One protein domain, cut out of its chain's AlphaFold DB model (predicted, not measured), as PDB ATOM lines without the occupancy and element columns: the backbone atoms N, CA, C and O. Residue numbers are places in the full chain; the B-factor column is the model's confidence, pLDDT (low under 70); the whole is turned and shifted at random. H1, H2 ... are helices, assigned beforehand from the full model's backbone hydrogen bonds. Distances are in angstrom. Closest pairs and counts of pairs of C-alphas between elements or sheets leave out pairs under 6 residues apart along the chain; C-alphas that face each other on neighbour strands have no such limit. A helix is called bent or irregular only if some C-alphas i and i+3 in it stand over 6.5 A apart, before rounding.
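What this domain is: This is residues 449 to 520 of the 679 residues of an uncharacterized protein of Varroa destructor (UniProt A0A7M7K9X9). Four helices form a small cluster: H1 and H2 make a helical hairpin, H3 packs on H1, and H4 crosses H3. H2, the longest at 18 residues, has a kink of 46 degrees near residue 472, and its last turns and the loop between H3 and H4 lie toward opposite ends of the longest axis. The 72 printed residues hold four named helices, H1 to H4 along the chain, and no named strand; the class is all helix. The whole is compact, with a radius of gyration of the C-alphas of 11.6 A and spans of 33 by 23 by 17 A.

How they stand to each other: H1, residues 449 to 459, touches H2, residues 465 to 482, through residues 468 to 475 of H2 alone; the closest C-alphas, of Ala 450 and Tyr 471, are 5.0 A apart. This hairpin has a steep tilt of 45 degrees, opposite ways. H1 also touches H3, residues 487 to 497, at a shallow tilt of 30 degrees, the same way; the closest C-alphas, of Ala 451 and Ile 489, are 6.6 A apart. H2 and H3 are apart. H3 touches H4, residues 507 to 517, at a steep tilt of 64 degrees, opposite ways, with the closest C-alphas, of Ile 493 and Ser 513, 5.9 A apart. H2 and H4 are close but not clearly touching; their closest C-alphas, of Leu 465 and Leu 512, are 7.5 A apart. Every O i to N i+4 pair is within hydrogen-bond range in H1, H3 and H4, and 12 of 14 are in H2.

Where its parts are: H1 begins at C-alpha 449 (134.275, 148.140, 205.183). H2 is 23.3 A long and irregular, with C-alphas 467 and 470 7.9 A apart. H3 is 15.2 A long. H4 ends at C-alpha 517 (154.436, 150.305, 208.023).

The domain as a whole: The farthest C-alphas, of Ser 481 and Ala 503, are 33.0 A apart. The printed part has no cut and no long link. Residues 460 to 466 have pLDDT under 70 in this model.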
ATOM      1  N   SER A 449     134.838 146.858 205.611       89.38
ATOM      2  CA  SER A 449     134.275 148.140 205.183       89.38
ATOM      3  C   SER A 449     135.190 149.309 205.547       89.38
ATOM      4  O   SER A 449     135.418 150.173 204.710       89.38
ATOM      5  N   ALA A 450     135.777 149.316 206.748       89.69
ATOM      6  CA  ALA A 450     136.753 150.334 207.137       89.69
ATOM      7  C   ALA A 450     137.978 150.328 206.204       89.69
ATOM      8  O   ALA A 450     138.420 151.387 205.757       89.69
ATOM      9  N   ALA A 451     138.492 149.143 205.859       91.56
ATOM     10  CA  ALA A 451     139.599 148.985 204.921       91.56
ATOM     11  C   ALA A 451     139.252 149.486 203.510       91.56
ATOM     12  O   ALA A 451     140.029 150.242 202.922       91.56
ATOM     13  N   ALA A 452     138.076 149.123 202.996       90.06
ATOM     14  CA  ALA A 452     137.593 149.583 201.699       90.06
ATOM     15  C   ALA A 452     137.440 151.113 201.658       90.06
ATOM     16  O   ALA A 452     137.922 151.745 200.718       90.06
ATOM     17  N   THR A 453     136.857 151.720 202.698       88.50
ATOM     18  CA  THR A 453     136.689 153.178 202.794       88.50
ATOM     19  C   THR A 453     138.030 153.908 202.814       88.50
ATOM     20  O   THR A 453     138.196 154.886 202.087       88.50
ATOM     21  N   ILE A 454     139.020 153.413 203.574       88.81
ATOM     22  CA  ILE A 454     140.382 153.978 203.575       88.81
ATOM     23  C   ILE A 454     140.954 153.992 202.156       88.81
ATOM     24  O   ILE A 454     141.458 155.020 201.704       88.81
ATOM     25  N   LEU A 455     140.882 152.861 201.448       88.81
ATOM     26  CA  LEU A 455     141.454 152.735 200.109       88.81
ATOM     27  C   LEU A 455     140.710 153.590 199.078       88.81
ATOM     28  O   LEU A 455     141.367 154.222 198.255       88.81
ATOM     29  N   HIS A 456     139.380 153.653 199.138       85.38
ATOM     30  CA  HIS A 456     138.563 154.479 198.247       85.38
ATOM     31  C   HIS A 456     138.872 155.974 198.430       85.38
ATOM     32  O   HIS A 456     139.302 156.638 197.484       85.38
ATOM     33  N   MET A 457     138.799 156.479 199.666       78.12
ATOM     34  CA  MET A 457     139.047 157.893 199.977       78.12
ATOM     35  C   MET A 457     140.492 158.340 199.678       78.12
ATOM     36  O   MET A 457     140.745 159.531 199.469       78.12
ATOM     37  N   PHE A 458     141.459 157.412 199.646       73.44
ATOM     38  CA  PHE A 458     142.857 157.707 199.296       73.44
ATOM     39  C   PHE A 458     143.189 157.532 197.813       73.44
ATOM     40  O   PHE A 458     144.082 158.223 197.318       73.44
ATOM     41  N   ARG A 459     142.519 156.615 197.105       73.12
ATOM     42  CA  ARG A 459     142.735 156.392 195.667       73.12
ATOM     43  C   ARG A 459     141.986 157.410 194.809       73.12
ATOM     44  O   ARG A 459     142.546 157.851 193.811       73.12
ATOM     45  N   GLU A 460     140.769 157.784 195.197       67.25
ATOM     46  CA  GLU A 460     139.864 158.574 194.349       67.25
ATOM     47  C   GLU A 460     139.774 160.042 194.781       67.25
ATOM     48  O   GLU A 460     139.894 160.936 193.946       67.25
ATOM     49  N   GLU A 461     139.648 160.307 196.082       61.38
ATOM     50  CA  GLU A 461     139.344 161.653 196.595       61.38
ATOM     51  C   GLU A 461     140.565 162.421 197.132       61.38
ATOM     52  O   GLU A 461     140.479 163.620 197.393       61.38
ATOM     53  N   GLN A 462     141.712 161.748 197.309       65.25
ATOM     54  CA  GLN A 462     142.937 162.311 197.906       65.25
ATOM     55  C   GLN A 462     142.685 163.048 199.237       65.25
ATOM     56  O   GLN A 462     143.230 164.125 199.489       65.25
ATOM     57  N   THR A 463     141.858 162.461 200.101       62.84
ATOM     58  CA  THR A 463     141.461 163.089 201.370       62.84
ATOM     59  C   THR A 463     142.611 163.218 202.375       62.84
ATOM     60  O   THR A 463     143.595 162.475 202.361       62.84
ATOM     61  N   VAL A 464     142.489 164.190 203.285       65.88
ATOM     62  CA  VAL A 464     143.425 164.364 204.406       65.88
ATOM     63  C   VAL A 464     143.264 163.190 205.375       65.88
ATOM     64  O   VAL A 464     142.139 162.822 205.708       65.88
ATOM     65  N   LEU A 465     144.372 162.638 205.891       67.19
ATOM     66  CA  LEU A 465     144.365 161.482 206.807       67.19
ATOM     67  C   LEU A 465     143.402 161.657 208.005       67.19
ATOM     68  O   LEU A 465     142.831 160.679 208.476       67.19
ATOM     69  N   ASN A 466     143.190 162.891 208.482       64.81
ATOM     70  CA  ASN A 466     142.245 163.194 209.562       64.81
ATOM     71  C   ASN A 466     140.803 162.749 209.241       64.81
ATOM     72  O   ASN A 466     140.076 162.374 210.154       64.81
ATOM     73  N   HIS A 467     140.386 162.764 207.969       71.38
ATOM     74  CA  HIS A 467     139.027 162.382 207.560       71.38
ATOM     75  C   HIS A 467     138.782 160.871 207.656       71.38
ATOM     76  O   HIS A 467     137.648 160.444 207.855       71.38
ATOM     77  N   ILE A 468     139.844 160.062 207.566       78.94
ATOM     78  CA  ILE A 468     139.763 158.597 207.665       78.94
ATOM     79  C   ILE A 468     140.257 158.051 209.006       78.94
ATOM     80  O   ILE A 468     140.414 156.840 209.159       78.94
ATOM     81  N   LYS A 469     140.544 158.931 209.971       79.50
ATOM     82  CA  LYS A 469     141.166 158.580 211.250       79.50
ATOM     83  C   LYS A 469     140.467 157.405 211.930       79.50
ATOM     84  O   LYS A 469     141.130 156.451 212.321       79.50
ATOM     85  N   ASP A 470     139.151 157.474 212.073       81.69
ATOM     86  CA  ASP A 470     138.406 156.464 212.826       81.69
ATOM     87  C   ASP A 470     138.468 155.086 212.152       81.69
ATOM     88  O   ASP A 470     138.590 154.065 212.827       81.69
ATOM     89  N   TYR A 471     138.492 155.047 210.816       86.75
ATOM     90  CA  TYR A 471     138.728 153.814 210.066       86.75
ATOM     91  C   TYR A 471     140.150 153.288 210.284       86.75
ATOM     92  O   TYR A 471     140.339 152.086 210.477       86.75
ATOM     93  N   LEU A 472     141.153 154.175 210.304       85.56
ATOM     94  CA  LEU A 472     142.533 153.793 210.618       85.56
ATOM     95  C   LEU A 472     142.649 153.229 212.037       85.56
ATOM     96  O   LEU A 472     143.366 152.252 212.228       85.56
ATOM     97  N   ASP A 473     141.937 153.794 213.015       83.00
ATOM     98  CA  ASP A 473     141.907 153.291 214.391       83.00
ATOM     99  C   ASP A 473     141.315 151.874 214.458       83.00
ATOM    100  O   ASP A 473     141.869 151.008 215.140       83.00
ATOM    101  N   ILE A 474     140.226 151.609 213.722       87.12
ATOM    102  CA  ILE A 474     139.614 150.272 213.621       87.12
ATOM    103  C   ILE A 474     140.634 149.258 213.086       87.12
ATOM    104  O   ILE A 474     140.832 148.195 213.685       87.12
ATOM    105  N   VAL A 475     141.304 149.592 211.977       89.00
ATOM    106  CA  VAL A 475     142.303 148.715 211.352       89.00
ATOM    107  C   VAL A 475     143.508 148.515 212.267       89.00
ATOM    108  O   VAL A 475     143.940 147.380 212.463       89.00
ATOM    109  N   TYR A 476     144.028 149.587 212.859       85.81
ATOM    110  CA  TYR A 476     145.175 149.543 213.760       85.81
ATOM    111  C   TYR A 476     144.907 148.661 214.984       85.81
ATOM    112  O   TYR A 476     145.722 147.807 215.324       85.81
ATOM    113  N   LEU A 477     143.753 148.815 215.637       81.69
ATOM    114  CA  LEU A 477     143.413 148.020 216.820       81.69
ATOM    115  C   LEU A 477     143.184 146.551 216.471       81.69
ATOM    116  O   LEU A 477     143.580 145.665 217.235       81.69
ATOM    117  N   ASN A 478     142.613 146.273 215.295       84.56
ATOM    118  CA  ASN A 478     142.574 144.909 214.791       84.56
ATOM    119  C   ASN A 478     143.993 144.358 214.601       84.56
ATOM    120  O   ASN A 478     144.292 143.295 215.146       84.56
ATOM    121  N   PHE A 479     144.864 145.107 213.922       85.19
ATOM    122  CA  PHE A 479     146.253 144.735 213.675       85.19
ATOM    123  C   PHE A 479     147.024 144.464 214.973       85.19
ATOM    124  O   PHE A 479     147.696 143.445 215.071       85.19
ATOM    125  N   GLN A 480     146.873 145.292 216.009       82.44
ATOM    126  CA  GLN A 480     147.512 145.060 217.312       82.44
ATOM    127  C   GLN A 480     147.081 143.725 217.944       82.44
ATOM    128  O   GLN A 480     147.901 143.018 218.532       82.44
ATOM    129  N   SER A 481     145.807 143.348 217.789       80.50
ATOM    130  CA  SER A 481     145.266 142.097 218.337       80.50
ATOM    131  C   SER A 481     145.612 140.849 217.515       80.50
ATOM    132  O   SER A 481     145.840 139.783 218.084       80.50
ATOM    133  N   SER A 482     145.636 140.963 216.185       84.00
ATOM    134  CA  SER A 482     145.758 139.834 215.254       84.00
ATOM    135  C   SER A 482     147.157 139.690 214.651       84.00
ATOM    136  O   SER A 482     147.477 138.639 214.094       84.00
ATOM    137  N   GLN A 483     147.972 140.744 214.738       82.81
ATOM    138  CA  GLN A 483     149.241 140.927 214.028       82.81
ATOM    139  C   GLN A 483     149.101 140.760 212.502       82.81
ATOM    140  O   GLN A 483     150.048 140.374 211.815       82.81
ATOM    141  N   ARG A 484     147.902 141.012 211.954       85.38
ATOM    142  CA  ARG A 484     147.587 140.880 210.525       85.38
ATOM    143  C   ARG A 484     146.785 142.076 210.031       85.38
ATOM    144  O   ARG A 484     145.820 142.491 210.667       85.38
ATOM    145  N   LEU A 485     147.190 142.619 208.885       88.38
ATOM    146  CA  LEU A 485     146.429 143.650 208.180       88.38
ATOM    147  C   LEU A 485     145.295 143.002 207.368       88.38
ATOM    148  O   LEU A 485     145.457 141.860 206.924       88.38
ATOM    149  N   PRO A 486     144.184 143.721 207.124       91.62
ATOM    150  CA  PRO A 486     143.211 143.346 206.102       91.62
ATOM    151  C   PRO A 486     143.901 143.113 204.754       91.62
ATOM    152  O   PRO A 486     144.832 143.843 204.408       91.62
ATOM    153  N   GLU A 487     143.450 142.109 204.000       90.44
ATOM    154  CA  GLU A 487     144.121 141.659 202.772       90.44
ATOM    155  C   GLU A 487     144.281 142.789 201.749       90.44
ATOM    156  O   GLU A 487     145.389 143.016 201.269       90.44
ATOM    157  N   ASP A 488     143.232 143.581 201.522       89.38
ATOM    158  CA  ASP A 488     143.265 144.710 200.585       89.38
ATOM    159  C   ASP A 488     144.308 145.769 200.971       89.38
ATOM    160  O   ASP A 488     145.030 146.294 200.120       89.38
ATOM    161  N   ILE A 489     144.438 146.054 202.272       91.81
ATOM    162  CA  ILE A 489     145.458 146.976 202.784       91.81
ATOM    163  C   ILE A 489     146.845 146.351 202.629       91.81
ATOM    164  O   ILE A 489     147.778 147.028 202.211       91.81
ATOM    165  N   ALA A 490     147.001 145.062 202.935       90.50
ATOM    166  CA  ALA A 490     148.279 144.369 202.802       90.50
ATOM    167  C   ALA A 490     148.771 144.326 201.344       90.50
ATOM    168  O   ALA A 490     149.968 144.494 201.096       90.50
ATOM    169  N   VAL A 491     147.865 144.123 200.383       91.06
ATOM    170  CA  VAL A 491     148.155 144.185 198.943       91.06
ATOM    171  C   VAL A 491     148.566 145.599 198.548       91.06
ATOM    172  O   VAL A 491     149.639 145.776 197.979       91.06
ATOM    173  N   PHE A 492     147.784 146.609 198.940       90.56
ATOM    174  CA  PHE A 492     148.100 148.010 198.663       90.56
ATOM    175  C   PHE A 492     149.481 148.421 199.195       90.56
ATOM    176  O   PHE A 492     150.272 149.021 198.472       90.56
ATOM    177  N   ILE A 493     149.814 148.057 200.438       90.44
ATOM    178  CA  ILE A 493     151.128 148.362 201.022       90.44
ATOM    179  C   ILE A 493     152.254 147.681 200.250       90.44
ATOM    180  O   ILE A 493     153.295 148.299 200.035       90.44
ATOM    181  N   ARG A 494     152.062 146.433 199.812       89.31
ATOM    182  CA  ARG A 494     153.052 145.707 199.008       89.31
ATOM    183  C   ARG A 494     153.316 146.394 197.670       89.31
ATOM    184  O   ARG A 494     154.473 146.620 197.345       89.31
ATOM    185  N   GLU A 495     152.261 146.778 196.952       89.12
ATOM    186  CA  GLU A 495     152.353 147.529 195.690       89.12
ATOM    187  C   GLU A 495     153.067 148.875 195.884       89.12
ATOM    188  O   GLU A 495     153.935 149.251 195.097       89.12
ATOM    189  N   CYS A 496     152.757 149.593 196.969       87.88
ATOM    190  CA  CYS A 496     153.414 150.858 197.298       87.88
ATOM    191  C   CYS A 496     154.877 150.697 197.742       87.88
ATOM    192  O   CYS A 496     155.655 151.639 197.614       87.88
ATOM    193  N   SER A 497     155.256 149.536 198.272       88.06
ATOM    194  CA  SER A 497     156.607 149.290 198.794       88.06
ATOM    195  C   SER A 497     157.589 148.835 197.711       88.06
ATOM    196  O   SER A 497     158.783 148.732 197.978       88.06
ATOM    197  N   GLU A 498     157.126 148.597 196.478       88.69
ATOM    198  CA  GLU A 498     158.000 148.281 195.349       88.69
ATOM    199  C   GLU A 498     158.932 149.467 195.029       88.69
ATOM    200  O   GLU A 498     158.450 150.523 194.603       88.69
ATOM    201  N   PRO A 499     160.270 149.321 195.148       82.69
ATOM    202  CA  PRO A 499     161.208 150.444 195.028       82.69
ATOM    203  C   PRO A 499     161.088 151.230 193.715       82.69
ATOM    204  O   PRO A 499     161.221 152.453 193.699       82.69
ATOM    205  N   ASN A 500     160.775 150.538 192.616       83.69
ATOM    206  CA  ASN A 500     160.634 151.137 191.286       83.69
ATOM    207  C   ASN A 500     159.327 151.935 191.108       83.69
ATOM    208  O   ASN A 500     159.203 152.713 190.161       83.69
ATOM    209  N   SER A 501     158.362 151.747 192.006       84.94
ATOM    210  CA  SER A 501     157.023 152.334 191.934       84.94
ATOM    211  C   SER A 501     156.883 153.574 192.827       84.94
ATOM    212  O   SER A 501     156.034 154.421 192.552       84.94
ATOM    213  N   ILE A 502     157.762 153.751 193.826       87.31
ATOM    214  CA  ILE A 502     157.701 154.835 194.829       87.31
ATOM    215  C   ILE A 502     157.616 156.228 194.191       87.31
ATOM    216  O   ILE A 502     156.782 157.046 194.582       87.31
ATOM    217  N   ALA A 503     158.424 156.491 193.160       85.50
ATOM    218  CA  ALA A 503     158.442 157.785 192.475       85.50
ATOM    219  C   ALA A 503     157.097 158.144 191.805       85.50
ATOM    220  O   ALA A 503     156.827 159.322 191.578       85.50
ATOM    221  N   ARG A 504     156.249 157.148 191.502       87.88
ATOM    222  CA  ARG A 504     154.933 157.323 190.859       87.88
ATOM    223  C   ARG A 504     153.783 157.479 191.856       87.88
ATOM    224  O   ARG A 504     152.701 157.891 191.451       87.88
ATOM    225  N   LEU A 505     153.999 157.155 193.130       88.88
ATOM    226  CA  LEU A 505     152.968 157.268 194.164       88.88
ATOM    227  C   LEU A 505     152.627 158.729 194.436       88.88
ATOM    228  O   LEU A 505     153.488 159.596 194.337       88.88
ATOM    229  N   THR A 506     151.412 159.040 194.863       86.94
ATOM    230  CA  THR A 506     151.085 160.374 195.385       86.94
ATOM    231  C   THR A 506     151.686 160.572 196.781       86.94
ATOM    232  O   THR A 506     152.025 159.613 197.476       86.94
ATOM    233  N   THR A 507     151.843 161.823 197.223       83.94
ATOM    234  CA  THR A 507     152.351 162.104 198.580       83.94
ATOM    235  C   THR A 507     151.436 161.493 199.643       83.94
ATOM    236  O   THR A 507     151.928 160.896 200.595       83.94
ATOM    237  N   SER A 508     150.117 161.540 199.448       81.06
ATOM    238  CA  SER A 508     149.140 160.928 200.356       81.06
ATOM    239  C   SER A 508     149.294 159.405 200.452       81.06
ATOM    240  O   SER A 508     149.254 158.863 201.554       81.06
ATOM    241  N   GLN A 509     149.549 158.714 199.332       86.12
ATOM    242  CA  GLN A 509     149.828 157.269 199.326       86.12
ATOM    243  C   GLN A 509     151.107 156.930 200.098       86.12
ATOM    244  O   GLN A 509     151.120 155.974 200.878       86.12
ATOM    245  N   ILE A 510     152.161 157.734 199.927       87.44
ATOM    246  CA  ILE A 510     153.417 157.571 200.668       87.44
ATOM    247  C   ILE A 510     153.184 157.775 202.171       87.44
ATOM    248  O   ILE A 510     153.674 156.984 202.975       87.44
ATOM    249  N   LEU A 511     152.422 158.800 202.565       83.69
ATOM    250  CA  LEU A 511     152.132 159.094 203.972       83.69
ATOM    251  C   LEU A 511     151.289 158.001 204.638       83.69
ATOM    252  O   LEU A 511     151.643 157.557 205.731       83.69
ATOM    253  N   LEU A 512     150.229 157.526 203.974       85.12
ATOM    254  CA  LEU A 512     149.400 156.422 204.467       85.12
ATOM    255  C   LEU A 512     150.225 155.139 204.623       85.12
ATOM    256  O   LEU A 512     150.203 154.507 205.679       85.12
ATOM    257  N   SER A 513     151.009 154.789 203.601       87.81
ATOM    258  CA  SER A 513     151.863 153.598 203.642       87.81
ATOM    259  C   SER A 513     152.924 153.706 204.732       87.81
ATOM    260  O   SER A 513     153.143 152.765 205.492       87.81
ATOM    261  N   SER A 514     153.526 154.888 204.882       85.12
ATOM    262  CA  SER A 514     154.486 155.169 205.949       85.12
ATOM    263  C   SER A 514     153.871 155.052 207.341       85.12
ATOM    264  O   SER A 514     154.563 154.653 208.276       85.12
ATOM    265  N   LEU A 515     152.601 155.428 207.510       82.38
ATOM    266  CA  LEU A 515     151.888 155.282 208.776       82.38
ATOM    267  C   LEU A 515     151.663 153.801 209.105       82.38
ATOM    268  O   LEU A 515     152.021 153.369 210.196       82.38
ATOM    269  N   ILE A 516     151.144 153.026 208.151       86.00
ATOM    270  CA  ILE A 516     150.818 151.606 208.348       86.00
ATOM    271  C   ILE A 516     152.083 150.769 208.588       86.00
ATOM    272  O   ILE A 516     152.117 149.949 209.503       86.00
ATOM    273  N   LEU A 517     153.160 151.009 207.832       85.19
ATOM    274  CA  LEU A 517     154.436 150.305 208.023       85.19
ATOM    275  C   LEU A 517     155.036 150.542 209.417       85.19
ATOM    276  O   LEU A 517     155.705 149.659 209.953       85.19
ATOM    277  N   LYS A 518     154.775 151.705 210.028       80.31
ATOM    278  CA  LYS A 518     155.239 152.030 211.385       80.31
ATOM    279  C   LYS A 518     154.493 151.295 212.494       80.31
ATOM    280  O   LYS A 518     155.008 151.294 213.601       80.31
ATOM    281  N   TRP A 519     153.334 150.692 212.224       82.06
ATOM    282  CA  TRP A 519     152.632 149.860 213.211       82.06
ATOM    283  C   TRP A 519     153.329 148.516 213.442       82.06
ATOM    284  O   TRP A 519     153.062 147.835 214.427       82.06
ATOM    285  N   SER A 520     154.193 148.094 212.510       76.69
ATOM    286  CA  SER A 520     154.900 146.822 212.634       76.69
ATOM    287  C   SER A 520     155.907 146.879 213.788       76.69
ATOM    288  O   SER A 520     156.743 147.789 213.810       76.69
TER     289      SER A 520